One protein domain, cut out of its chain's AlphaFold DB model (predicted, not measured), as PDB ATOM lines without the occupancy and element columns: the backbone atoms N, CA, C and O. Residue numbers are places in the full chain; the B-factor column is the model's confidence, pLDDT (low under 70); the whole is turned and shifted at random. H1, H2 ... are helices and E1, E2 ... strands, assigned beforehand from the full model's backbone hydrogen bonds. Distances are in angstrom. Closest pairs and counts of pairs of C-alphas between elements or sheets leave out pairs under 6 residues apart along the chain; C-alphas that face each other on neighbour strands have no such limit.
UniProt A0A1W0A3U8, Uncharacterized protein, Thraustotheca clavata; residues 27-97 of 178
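This is residues 27 to 97 of the 178 residues of an uncharacterized protein of Thraustotheca clavata (UniProt A0A1W0A3U8). A hairpin of two strands, E1 and E2, with the short E3 beside E2, makes a small sheet, its turn pointing to one end of the long axis and helices H1 and H2 lying toward the other. H3 and H4 touch each other at one side, and H4 also meets H1. The 71 printed residues hold four named helices and three named strands in the order H1 E1 E2 H2 E3 H3 H4; the sheet order is E1, E2, E3, all antiparallel, and the class is mixed. The whole is compact, radius of gyration of the C-alphas 12.2 A, spanning 38 by 26 by 19 A.

E1, residues 38 to 43, and E2, residues 50 to 55, form a hairpin, antiparallel at 147 degrees, with N 40 and O 53 within hydrogen-bond range at 2.9 A. E3, residues 71 to 73, is antiparallel to E2 at 135 degrees, with N 54 and O 72 at 2.9 A. H3, residues 74 to 78, is on the sheet at a height of 4.9 A, over none of its strands, by a local plane fitted to just 6 C-alphas; the closest C-alphas of E2 and H3, Met 53 and Ala 74, are 5.4 A apart. H4, residues 89 to 96, touches H3, closest C-alphas Leu 78 and His 92 at 6.1 A. H1, residues 27 to 35, touches H4 at a steep tilt of 67 degrees, opposite ways, closest C-alphas Trp 34 and Pro 90 at 6.9 A. H2, residues 58 to 62, is not on the sheet and touches no helix. Each O i to N i+4 pair is within hydrogen-bond range in H1, H3 and H4; H2 has 0 of 1, and 1 of 2 O i to N i+3 pairs.

H1 begins at C-alpha 27 (57.378, 2.885, 138.067) and is 12.5 A long. E1 is 17.0 A, E2 15.1 A, H2 8.5 A, E3 6.8 A and H3 5.3 A long. H4, 10.2 A long, ends at C-alpha 96 (51.537, 4.695, 123.234).

The C-alphas farthest apart, Leu 27 and Pro 47, are 39.1 A apart. The printed part has no cut and no long link, and no printed residue is under 70 in pLDDT.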
ATOM      1  N   LEU A  27      58.714   2.495 138.508       90.69
ATOM      2  CA  LEU A  27      57.378   2.885 138.067       90.69
ATOM      3  C   LEU A  27      56.713   3.894 139.010       90.69
ATOM      4  O   LEU A  27      55.728   4.510 138.603       90.69
ATOM      5  N   LEU A  28      57.224   4.110 140.230       88.38
ATOM      6  CA  LEU A  28      56.600   5.031 141.188       88.38
ATOM      7  C   LEU A  28      56.449   6.465 140.658       88.38
ATOM      8  O   LEU A  28      55.360   7.011 140.826       88.38
ATOM      9  N   PRO A  29      57.432   7.066 139.953       89.50
ATOM     10  CA  PRO A  29      57.239   8.390 139.362       89.50
ATOM     11  C   PRO A  29      56.074   8.431 138.362       89.50
ATOM     12  O   PRO A  29      55.346   9.415 138.289       89.50
ATOM     13  N   ARG A  30      55.852   7.339 137.616       90.38
ATOM     14  CA  ARG A  30      54.727   7.220 136.673       90.38
ATOM     15  C   ARG A  30      53.393   7.006 137.386       90.38
ATOM     16  O   ARG A  30      52.376   7.505 136.918       90.38
ATOM     17  N   VAL A  31      53.384   6.275 138.503       89.81
ATOM     18  CA  VAL A  31      52.196   6.126 139.361       89.81
ATOM     19  C   VAL A  31      51.795   7.469 139.949       89.81
ATOM     20  O   VAL A  31      50.618   7.817 139.913       89.81
ATOM     21  N   ASP A  32      52.760   8.198 140.507       89.31
ATOM     22  CA  ASP A  32      52.523   9.506 141.104       89.31
ATOM     23  C   ASP A  32      51.981  10.484 140.065       89.31
ATOM     24  O   ASP A  32      50.959  11.130 140.284       89.31
ATOM     25  N   GLU A  33      52.581  10.503 138.880       90.50
ATOM     26  CA  GLU A  33      52.069  11.323 137.797       90.50
ATOM     27  C   GLU A  33      50.647  10.943 137.382       90.50
ATOM     28  O   GLU A  33      49.807  11.823 137.214       90.50
ATOM     29  N   TRP A  34      50.351   9.650 137.230       89.69
ATOM     30  CA  TRP A  34      49.007   9.204 136.874       89.69
ATOM     31  C   TRP A  34      47.967   9.630 137.916       89.69
ATOM     32  O   TRP A  34      46.879  10.058 137.543       89.69
ATOM     33  N   LYS A  35      48.295   9.582 139.212       89.06
ATOM     34  CA  LYS A  35      47.395  10.061 140.276       89.06
ATOM     35  C   LYS A  35      47.067  11.550 140.142       89.06
ATOM     36  O   LYS A  35      45.989  11.970 140.550       89.06
ATOM     37  N   HIS A  36      47.980  12.326 139.563       91.50
ATOM     38  CA  HIS A  36      47.833  13.762 139.338       91.50
ATOM     39  C   HIS A  36      47.483  14.112 137.880       91.50
ATOM     40  O   HIS A  36      47.500  15.293 137.515       91.50
ATOM     41  N   ILE A  37      47.155  13.116 137.042       92.38
ATOM     42  CA  ILE A  37      46.771  13.347 135.649       92.38
ATOM     43  C   ILE A  37      45.496  14.190 135.631       92.38
ATOM     44  O   ILE A  37      44.497  13.877 136.281       92.38
ATOM     45  N   LYS A  38      45.524  15.294 134.887       94.06
ATOM     46  CA  LYS A  38      44.328  16.110 134.695       94.06
ATOM     47  C   LYS A  38      43.484  15.492 133.592       94.06
ATOM     48  O   LYS A  38      44.008  14.970 132.610       94.06
ATOM     49  N   THR A  39      42.174  15.605 133.734       94.19
ATOM     50  CA  THR A  39      41.219  15.180 132.715       94.19
ATOM     51  C   THR A  39      40.414  16.371 132.232       94.19
ATOM     52  O   THR A  39      40.067  17.257 133.013       94.19
ATOM     53  N   CYS A  40      40.092  16.383 130.948       93.06
ATOM     54  CA  CYS A  40      39.152  17.322 130.356       93.06
ATOM     55  C   CYS A  40      38.130  16.559 129.511       93.06
ATOM     56  O   CYS A  40      38.242  15.351 129.299       93.06
ATOM     57  N   THR A  41      37.093  17.260 129.076       91.75
ATOM     58  CA  THR A  41      35.958  16.664 128.378       91.75
ATOM     59  C   THR A  41      35.701  17.384 127.069       91.75
ATOM     60  O   THR A  41      35.631  18.615 127.052       91.75
ATOM     61  N   ALA A  42      35.501  16.632 125.990       86.38
ATOM     62  CA  ALA A  42      35.073  17.188 124.710       86.38
ATOM     63  C   ALA A  42      33.558  16.993 124.517       86.38
ATOM     64  O   ALA A  42      33.070  15.869 124.693       86.38
ATOM     65  N   PRO A  43      32.804  18.053 124.161       80.50
ATOM     66  CA  PRO A  43      31.377  17.944 123.895       80.50
ATOM     67  C   PRO A  43      31.112  17.142 122.619       80.50
ATOM     68  O   PRO A  43      31.898  17.153 121.671       80.50
ATOM     69  N   MET A  44      29.976  16.455 122.604       75.06
ATOM     70  CA  MET A  44      29.527  15.626 121.492       75.06
ATOM     71  C   MET A  44      28.474  16.331 120.646       75.06
ATOM     72  O   MET A  44      27.872  17.319 121.060       75.06
ATOM     73  N   VAL A  45      28.200  15.750 119.474       74.19
ATOM     74  CA  VAL A  45      27.053  16.125 118.629       74.19
ATOM     75  C   VAL A  45      25.730  15.924 119.382       74.19
ATOM     76  O   VAL A  45      24.782  16.676 119.176       74.19
ATOM     77  N   PHE A  46      25.670  14.935 120.282       73.06
ATOM     78  CA  PHE A  46      24.501  14.675 121.118       73.06
ATOM     79  C   PHE A  46      24.616  15.387 122.476       73.06
ATOM     80  O   PHE A  46      25.639  15.241 123.154       73.06
ATOM     81  N   PRO A  47      23.576  16.123 122.910       71.06
ATOM     82  CA  PRO A  47      23.592  16.821 124.188       71.06
ATOM     83  C   PRO A  47      23.661  15.833 125.362       71.06
ATOM     84  O   PRO A  47      22.941  14.839 125.393       71.06
ATOM     85  N   GLY A  48      24.524  16.128 126.340       75.69
ATOM     86  CA  GLY A  48      24.667  15.357 127.585       75.69
ATOM     87  C   GLY A  48      25.785  14.311 127.596       75.69
ATOM     88  O   GLY A  48      26.136  13.836 128.672       75.69
ATOM     89  N   THR A  49      26.400  14.000 126.452       80.88
ATOM     90  CA  THR A  49      27.536  13.065 126.383       80.88
ATOM     91  C   THR A  49      28.839  13.826 126.182       80.88
ATOM     92  O   THR A  49      28.940  14.693 125.314       80.88
ATOM     93  N   GLN A  50      29.855  13.492 126.971       88.50
ATOM     94  CA  GLN A  50      31.166  14.128 126.916       88.50
ATOM     95  C   GLN A  50      32.258  13.068 126.903       88.50
ATOM     96  O   GLN A  50      32.312  12.246 127.810       88.50
ATOM     97  N   PHE A  51      33.130  13.079 125.893       91.31
ATOM     98  CA  PHE A  51      34.254  12.145 125.869       91.31
ATOM     99  C   PHE A  51      35.365  12.600 126.804       91.31
ATOM    100  O   PHE A  51      35.785  13.758 126.765       91.31
ATOM    101  N   LEU A  52      35.873  11.652 127.583       94.75
ATOM    102  CA  LEU A  52      37.028  11.828 128.438       94.75
ATOM    103  C   LEU A  52      38.296  11.995 127.602       94.75
ATOM    104  O   LEU A  52      38.613  11.190 126.718       94.75
ATOM    105  N   MET A  53      39.057  13.021 127.951       95.06
ATOM    106  CA  MET A  53      40.406  13.253 127.474       95.06
ATOM    107  C   MET A  53      41.359  13.344 128.666       95.06
ATOM    108  O   MET A  53      41.038  13.950 129.690       95.06
ATOM    109  N   TYR A  54      42.546  12.767 128.521       95.12
ATOM    110  CA  TYR A  54      43.638  12.942 129.473       95.12
ATOM    111  C   TYR A  54      44.528  14.084 129.007       95.12
ATOM    112  O   TYR A  54      44.902  14.134 127.836       95.12
ATOM    113  N   VAL A  55      44.888  14.976 129.924       95.25
ATOM    114  CA  VAL A  55      45.894  16.012 129.695       95.25
ATOM    115  C   VAL A  55      47.235  15.438 130.128       95.25
ATOM    116  O   VAL A  55      47.517  15.323 131.323       95.25
ATOM    117  N   VAL A  56      48.037  15.020 129.152       92.81
ATOM    118  CA  VAL A  56      49.347  14.428 129.413       92.81
ATOM    119  C   VAL A  56      50.387  15.511 129.741       92.81
ATOM    120  O   VAL A  56      50.273  16.648 129.287       92.81
ATOM    121  N   PRO A  57      51.410  15.194 130.551       91.69
ATOM    122  CA  PRO A  57      52.478  16.135 130.880       91.69
ATOM    123  C   PRO A  57      53.304  16.585 129.672       91.69
ATOM    124  O   PRO A  57      53.396  15.908 128.651       91.69
ATOM    125  N   GLU A  58      54.043  17.678 129.851       90.12
ATOM    126  CA  GLU A  58      54.860  18.303 128.804       90.12
ATOM    127  C   GLU A  58      55.895  17.361 128.169       90.12
ATOM    128  O   GLU A  58      56.214  17.477 126.986       90.12
ATOM    129  N   ARG A  59      56.385  16.365 128.922       89.62
ATOM    130  CA  ARG A  59      57.358  15.394 128.400       89.62
ATOM    131  C   ARG A  59      56.844  14.602 127.195       89.62
ATOM    132  O   ARG A  59      57.648  14.053 126.454       89.62
ATOM    133  N   TYR A  60      55.526  14.528 127.004       89.56
ATOM    134  CA  TYR A  60      54.904  13.810 125.895       89.56
ATOM    135  C   TYR A  60      54.948  14.583 124.577       89.56
ATOM    136  O   TYR A  60      54.705  13.985 123.531       89.56
ATOM    137  N   ARG A  61      55.343  15.865 124.588       90.31
ATOM    138  CA  ARG A  61      55.512  16.669 123.368       90.31
ATOM    139  C   ARG A  61      56.562  16.089 122.413       90.31
ATOM    140  O   ARG A  61      56.507  16.333 121.214       90.31
ATOM    141  N   ILE A  62      57.493  15.275 122.921       87.56
ATOM    142  CA  ILE A  62      58.481  14.566 122.090       87.56
ATOM    143  C   ILE A  62      57.833  13.560 121.128       87.56
ATOM    144  O   ILE A  62      58.457  13.158 120.149       87.56
ATOM    145  N   ILE A  63      56.606  13.116 121.418       86.62
ATOM    146  CA  ILE A  63      55.892  12.150 120.592       86.62
ATOM    147  C   ILE A  63      55.193  12.924 119.466       86.62
ATOM    148  O   ILE A  63      54.378  13.802 119.763       86.62
ATOM    149  N   PRO A  64      55.419  12.569 118.184       84.81
ATOM    150  CA  PRO A  64      54.881  13.304 117.033       84.81
ATOM    151  C   PRO A  64      53.361  13.513 117.032       84.81
ATOM    152  O   PRO A  64      52.870  14.433 116.386       84.81
ATOM    153  N   PHE A  65      52.618  12.670 117.751       86.19
ATOM    154  CA  PHE A  65      51.171  12.784 117.909       86.19
ATOM    155  C   PHE A  65      50.736  14.063 118.642       86.19
ATOM    156  O   PHE A  65      49.717  14.647 118.291       86.19
ATOM    157  N   PHE A  66      51.487  14.492 119.660       83.31
ATOM    158  CA  PHE A  66      51.028  15.496 120.621       83.31
ATOM    159  C   PHE A  66      51.297  16.949 120.216       83.31
ATOM    160  O   PHE A  66      50.787  17.831 120.897       83.31
ATOM    161  N   GLN A  67      52.046  17.193 119.129       76.00
ATOM    162  CA  GLN A  67      52.369  18.508 118.534       76.00
ATOM    163  C   GLN A  67      52.153  19.702 119.490       76.00
ATOM    164  O   GLN A  67      52.995  19.951 120.354       76.00
ATOM    165  N   ASP A  68      51.002  20.377 119.376       79.75
ATOM    166  CA  ASP A  68      50.601  21.513 120.216       79.75
ATOM    167  C   ASP A  68      49.481  21.186 121.220       79.75
ATOM    168  O   ASP A  68      49.113  22.030 122.037       79.75
ATOM    169  N   ASN A  69      48.920  19.976 121.173       88.19
ATOM    170  CA  ASN A  69      47.802  19.570 122.014       88.19
ATOM    171  C   ASN A  69      48.148  18.324 122.828       88.19
ATOM    172  O   ASN A  69      48.085  17.205 122.330       88.19
ATOM    173  N   LEU A  70      48.413  18.528 124.119       92.81
ATOM    174  CA  LEU A  70      48.667  17.471 125.099       92.81
ATOM    175  C   LEU A  70      47.385  16.788 125.609       92.81
ATOM    176  O   LEU A  70      47.411  16.103 126.628       92.81
ATOM    177  N   CYS A  71      46.247  16.964 124.938       93.62
ATOM    178  CA  CYS A  71      45.024  16.240 125.263       93.62
ATOM    179  C   CYS A  71      44.880  15.013 124.356       93.62
ATOM    180  O   CYS A  71      44.906  15.126 123.132       93.62
ATOM    181  N   ILE A  72      44.661  13.842 124.953       93.50
ATOM    182  CA  ILE A  72      44.437  12.580 124.238       93.50
ATOM    183  C   ILE A  72      43.092  11.972 124.614       93.50
ATOM    184  O   ILE A  72      42.749  11.884 125.792       93.50
ATOM    185  N   PHE A  73      42.331  11.525 123.615       94.06
ATOM    186  CA  PHE A  73      41.052  10.859 123.843       94.06
ATOM    187  C   PHE A  73      41.254   9.492 124.497       94.06
ATOM    188  O   PHE A  73      41.976   8.644 123.966       94.06
ATOM    189  N   ALA A  74      40.562   9.255 125.613       94.44
ATOM    190  CA  ALA A  74      40.649   8.005 126.359       94.44
ATOM    191  C   ALA A  74      40.278   6.794 125.486       94.44
ATOM    192  O   ALA A  74      41.062   5.861 125.334       94.44
ATOM    193  N   SER A  75      39.107   6.828 124.854       92.88
ATOM    194  CA  SER A  75      38.609   5.714 124.045       92.88
ATOM    195  C   SER A  75      39.284   5.617 122.686       92.88
ATOM    196  O   SER A  75      39.829   4.574 122.342       92.88
ATOM    197  N   TYR A  76      39.265   6.698 121.910       89.00
ATOM    198  CA  TYR A  76      39.690   6.658 120.511       89.00
ATOM    199  C   TYR A  76      41.198   6.444 120.346       89.00
ATOM    200  O   TYR A  76      41.630   5.694 119.473       89.00
ATOM    201  N   SER A  77      42.002   7.109 121.175       92.75
ATOM    202  CA  SER A  77      43.457   7.085 121.026       92.75
ATOM    203  C   SER A  77      44.118   6.032 121.903       92.75
ATOM    204  O   SER A  77      45.137   5.480 121.502       92.75
ATOM    205  N   LEU A  78      43.554   5.749 123.083       95.62
ATOM    206  CA  LEU A  78      44.141   4.815 124.039       95.62
ATOM    207  C   LEU A  78      43.332   3.528 124.223       95.62
ATOM    208  O   LEU A  78      43.795   2.686 124.969       95.62
ATOM    209  N   TYR A  79      42.180   3.313 123.580       96.12
ATOM    210  CA  TYR A  79      41.328   2.132 123.825       96.12
ATOM    211  C   TYR A  79      40.917   1.954 125.308       96.12
ATOM    212  O   TYR A  79      40.816   0.838 125.817       96.12
ATOM    213  N   LEU A  80      40.699   3.060 126.023       96.50
ATOM    214  CA  LEU A  80      40.248   3.073 127.421       96.50
ATOM    215  C   LEU A  80      38.759   3.421 127.533       96.50
ATOM    216  O   LEU A  80      38.094   3.723 126.539       96.50
ATOM    217  N   HIS A  81      38.224   3.393 128.756       94.88
ATOM    218  CA  HIS A  81      36.840   3.794 128.995       94.88
ATOM    219  C   HIS A  81      36.567   5.232 128.481       94.88
ATOM    220  O   HIS A  81      37.328   6.153 128.783       94.88
ATOM    221  N   PRO A  82      35.497   5.455 127.691       92.31
ATOM    222  CA  PRO A  82      35.236   6.742 127.039       92.31
ATOM    223  C   PRO A  82      34.810   7.866 127.984       92.31
ATOM    224  O   PRO A  82      34.874   9.024 127.580       92.31
ATOM    225  N   PHE A  83      34.337   7.542 129.189       91.62
ATOM    226  CA  PHE A  83      33.662   8.502 130.072       91.62
ATOM    227  C   PHE A  83      34.245   8.563 131.487       91.62
ATOM    228  O   PHE A  83      33.902   9.461 132.246       91.62
ATOM    229  N   GLU A  84      35.125   7.630 131.852       92.25
ATOM    230  CA  GLU A  84      35.629   7.491 133.224       92.25
ATOM    231  C   GLU A  84      37.117   7.160 133.208       92.25
ATOM    232  O   GLU A  84      37.614   6.560 132.251       92.25
ATOM    233  N   CYS A  85      37.824   7.559 134.266       91.69
ATOM    234  CA  CYS A  85      39.235   7.244 134.423       91.69
ATOM    235  C   CYS A  85      39.436   5.729 134.478       91.69
ATOM    236  O   CYS A  85      38.833   5.033 135.292       91.69
ATOM    237  N   ASP A  86      40.325   5.225 133.632       94.31
ATOM    238  CA  ASP A  86      40.573   3.797 133.503       94.31
ATOM    239  C   ASP A  86      41.853   3.423 134.252       94.31
ATOM    240  O   ASP A  86      42.915   4.013 134.038       94.31
ATOM    241  N   ILE A  87      41.771   2.406 135.112       92.62
ATOM    242  CA  ILE A  87      42.928   1.900 135.864       92.62
ATOM    243  C   ILE A  87      44.055   1.414 134.945       92.62
ATOM    244  O   ILE A  87      45.204   1.375 135.367       92.62
ATOM    245  N   ARG A  88      43.739   1.045 133.695       95.38
ATOM    246  CA  ARG A  88      44.698   0.552 132.698       95.38
ATOM    247  C   ARG A  88      45.478   1.676 132.020       95.38
ATOM    248  O   ARG A  88      46.421   1.386 131.279       95.38
ATOM    249  N   PHE A  89      45.134   2.942 132.281       95.38
ATOM    250  CA  PHE A  89      45.803   4.103 131.692       95.38
ATOM    251  C   PHE A  89      47.340   4.023 131.737       95.38
ATOM    252  O   PHE A  89      47.945   4.217 130.681       95.38
ATOM    253  N   PRO A  90      47.998   3.657 132.860       95.12
ATOM    254  CA  PRO A  90      49.460   3.610 132.923       95.12
ATOM    255  C   PRO A  90      50.102   2.626 131.936       95.12
ATOM    256  O   PRO A  90      51.168   2.912 131.390       95.12
ATOM    257  N   LEU A  91      49.461   1.480 131.675       96.62
ATOM    258  CA  LEU A  91      49.946   0.537 130.667       96.62
ATOM    259  C   LEU A  91      49.714   1.087 129.259       96.62
ATOM    260  O   LEU A  91      50.617   1.041 128.431       96.62
ATOM    261  N   HIS A  92      48.524   1.619 128.987       97.25
ATOM    262  CA  HIS A  92      48.162   2.083 127.651       97.25
ATOM    263  C   HIS A  92      48.991   3.294 127.221       97.25
ATOM    264  O   HIS A  92      49.474   3.327 126.092       97.25
ATOM    265  N   ILE A  93      49.255   4.244 128.122       95.19
ATOM    266  CA  ILE A  93      50.137   5.370 127.807       95.19
ATOM    267  C   ILE A  93      51.590   4.911 127.593       95.19
ATOM    268  O   ILE A  93      52.257   5.404 126.689       95.19
ATOM    269  N   ALA A  94      52.070   3.903 128.335       96.00
ATOM    270  CA  ALA A  94      53.399   3.327 128.119       96.00
ATOM    271  C   ALA A  94      53.520   2.589 126.775       96.00
ATOM    272  O   ALA A  94      54.580   2.630 126.145       96.00
ATOM    273  N   ILE A  95      52.441   1.933 126.330       97.12
ATOM    274  CA  ILE A  95      52.351   1.374 124.978       97.12
ATOM    275  C   ILE A  95      52.405   2.514 123.972       97.12
ATOM    276  O   ILE A  95      53.242   2.474 123.084       97.12
ATOM    277  N   PHE A  96      51.586   3.551 124.141       94.00
ATOM    278  CA  PHE A  96      51.537   4.695 123.234       94.00
ATOM    279  C   PHE A  96      52.905   5.379 123.060       94.00
ATOM    280  O   PHE A  96      53.295   5.701 121.941       94.00
ATOM    281  N   GLU A  97      53.677   5.507 124.145       93.44
ATOM    282  CA  GLU A  97      55.068   5.999 124.168       93.44
ATOM    283  C   GLU A  97      56.094   5.105 123.460       93.44
ATOM    284  O   GLU A  97      57.253   5.497 123.332       93.44
TER     285      GLU A  97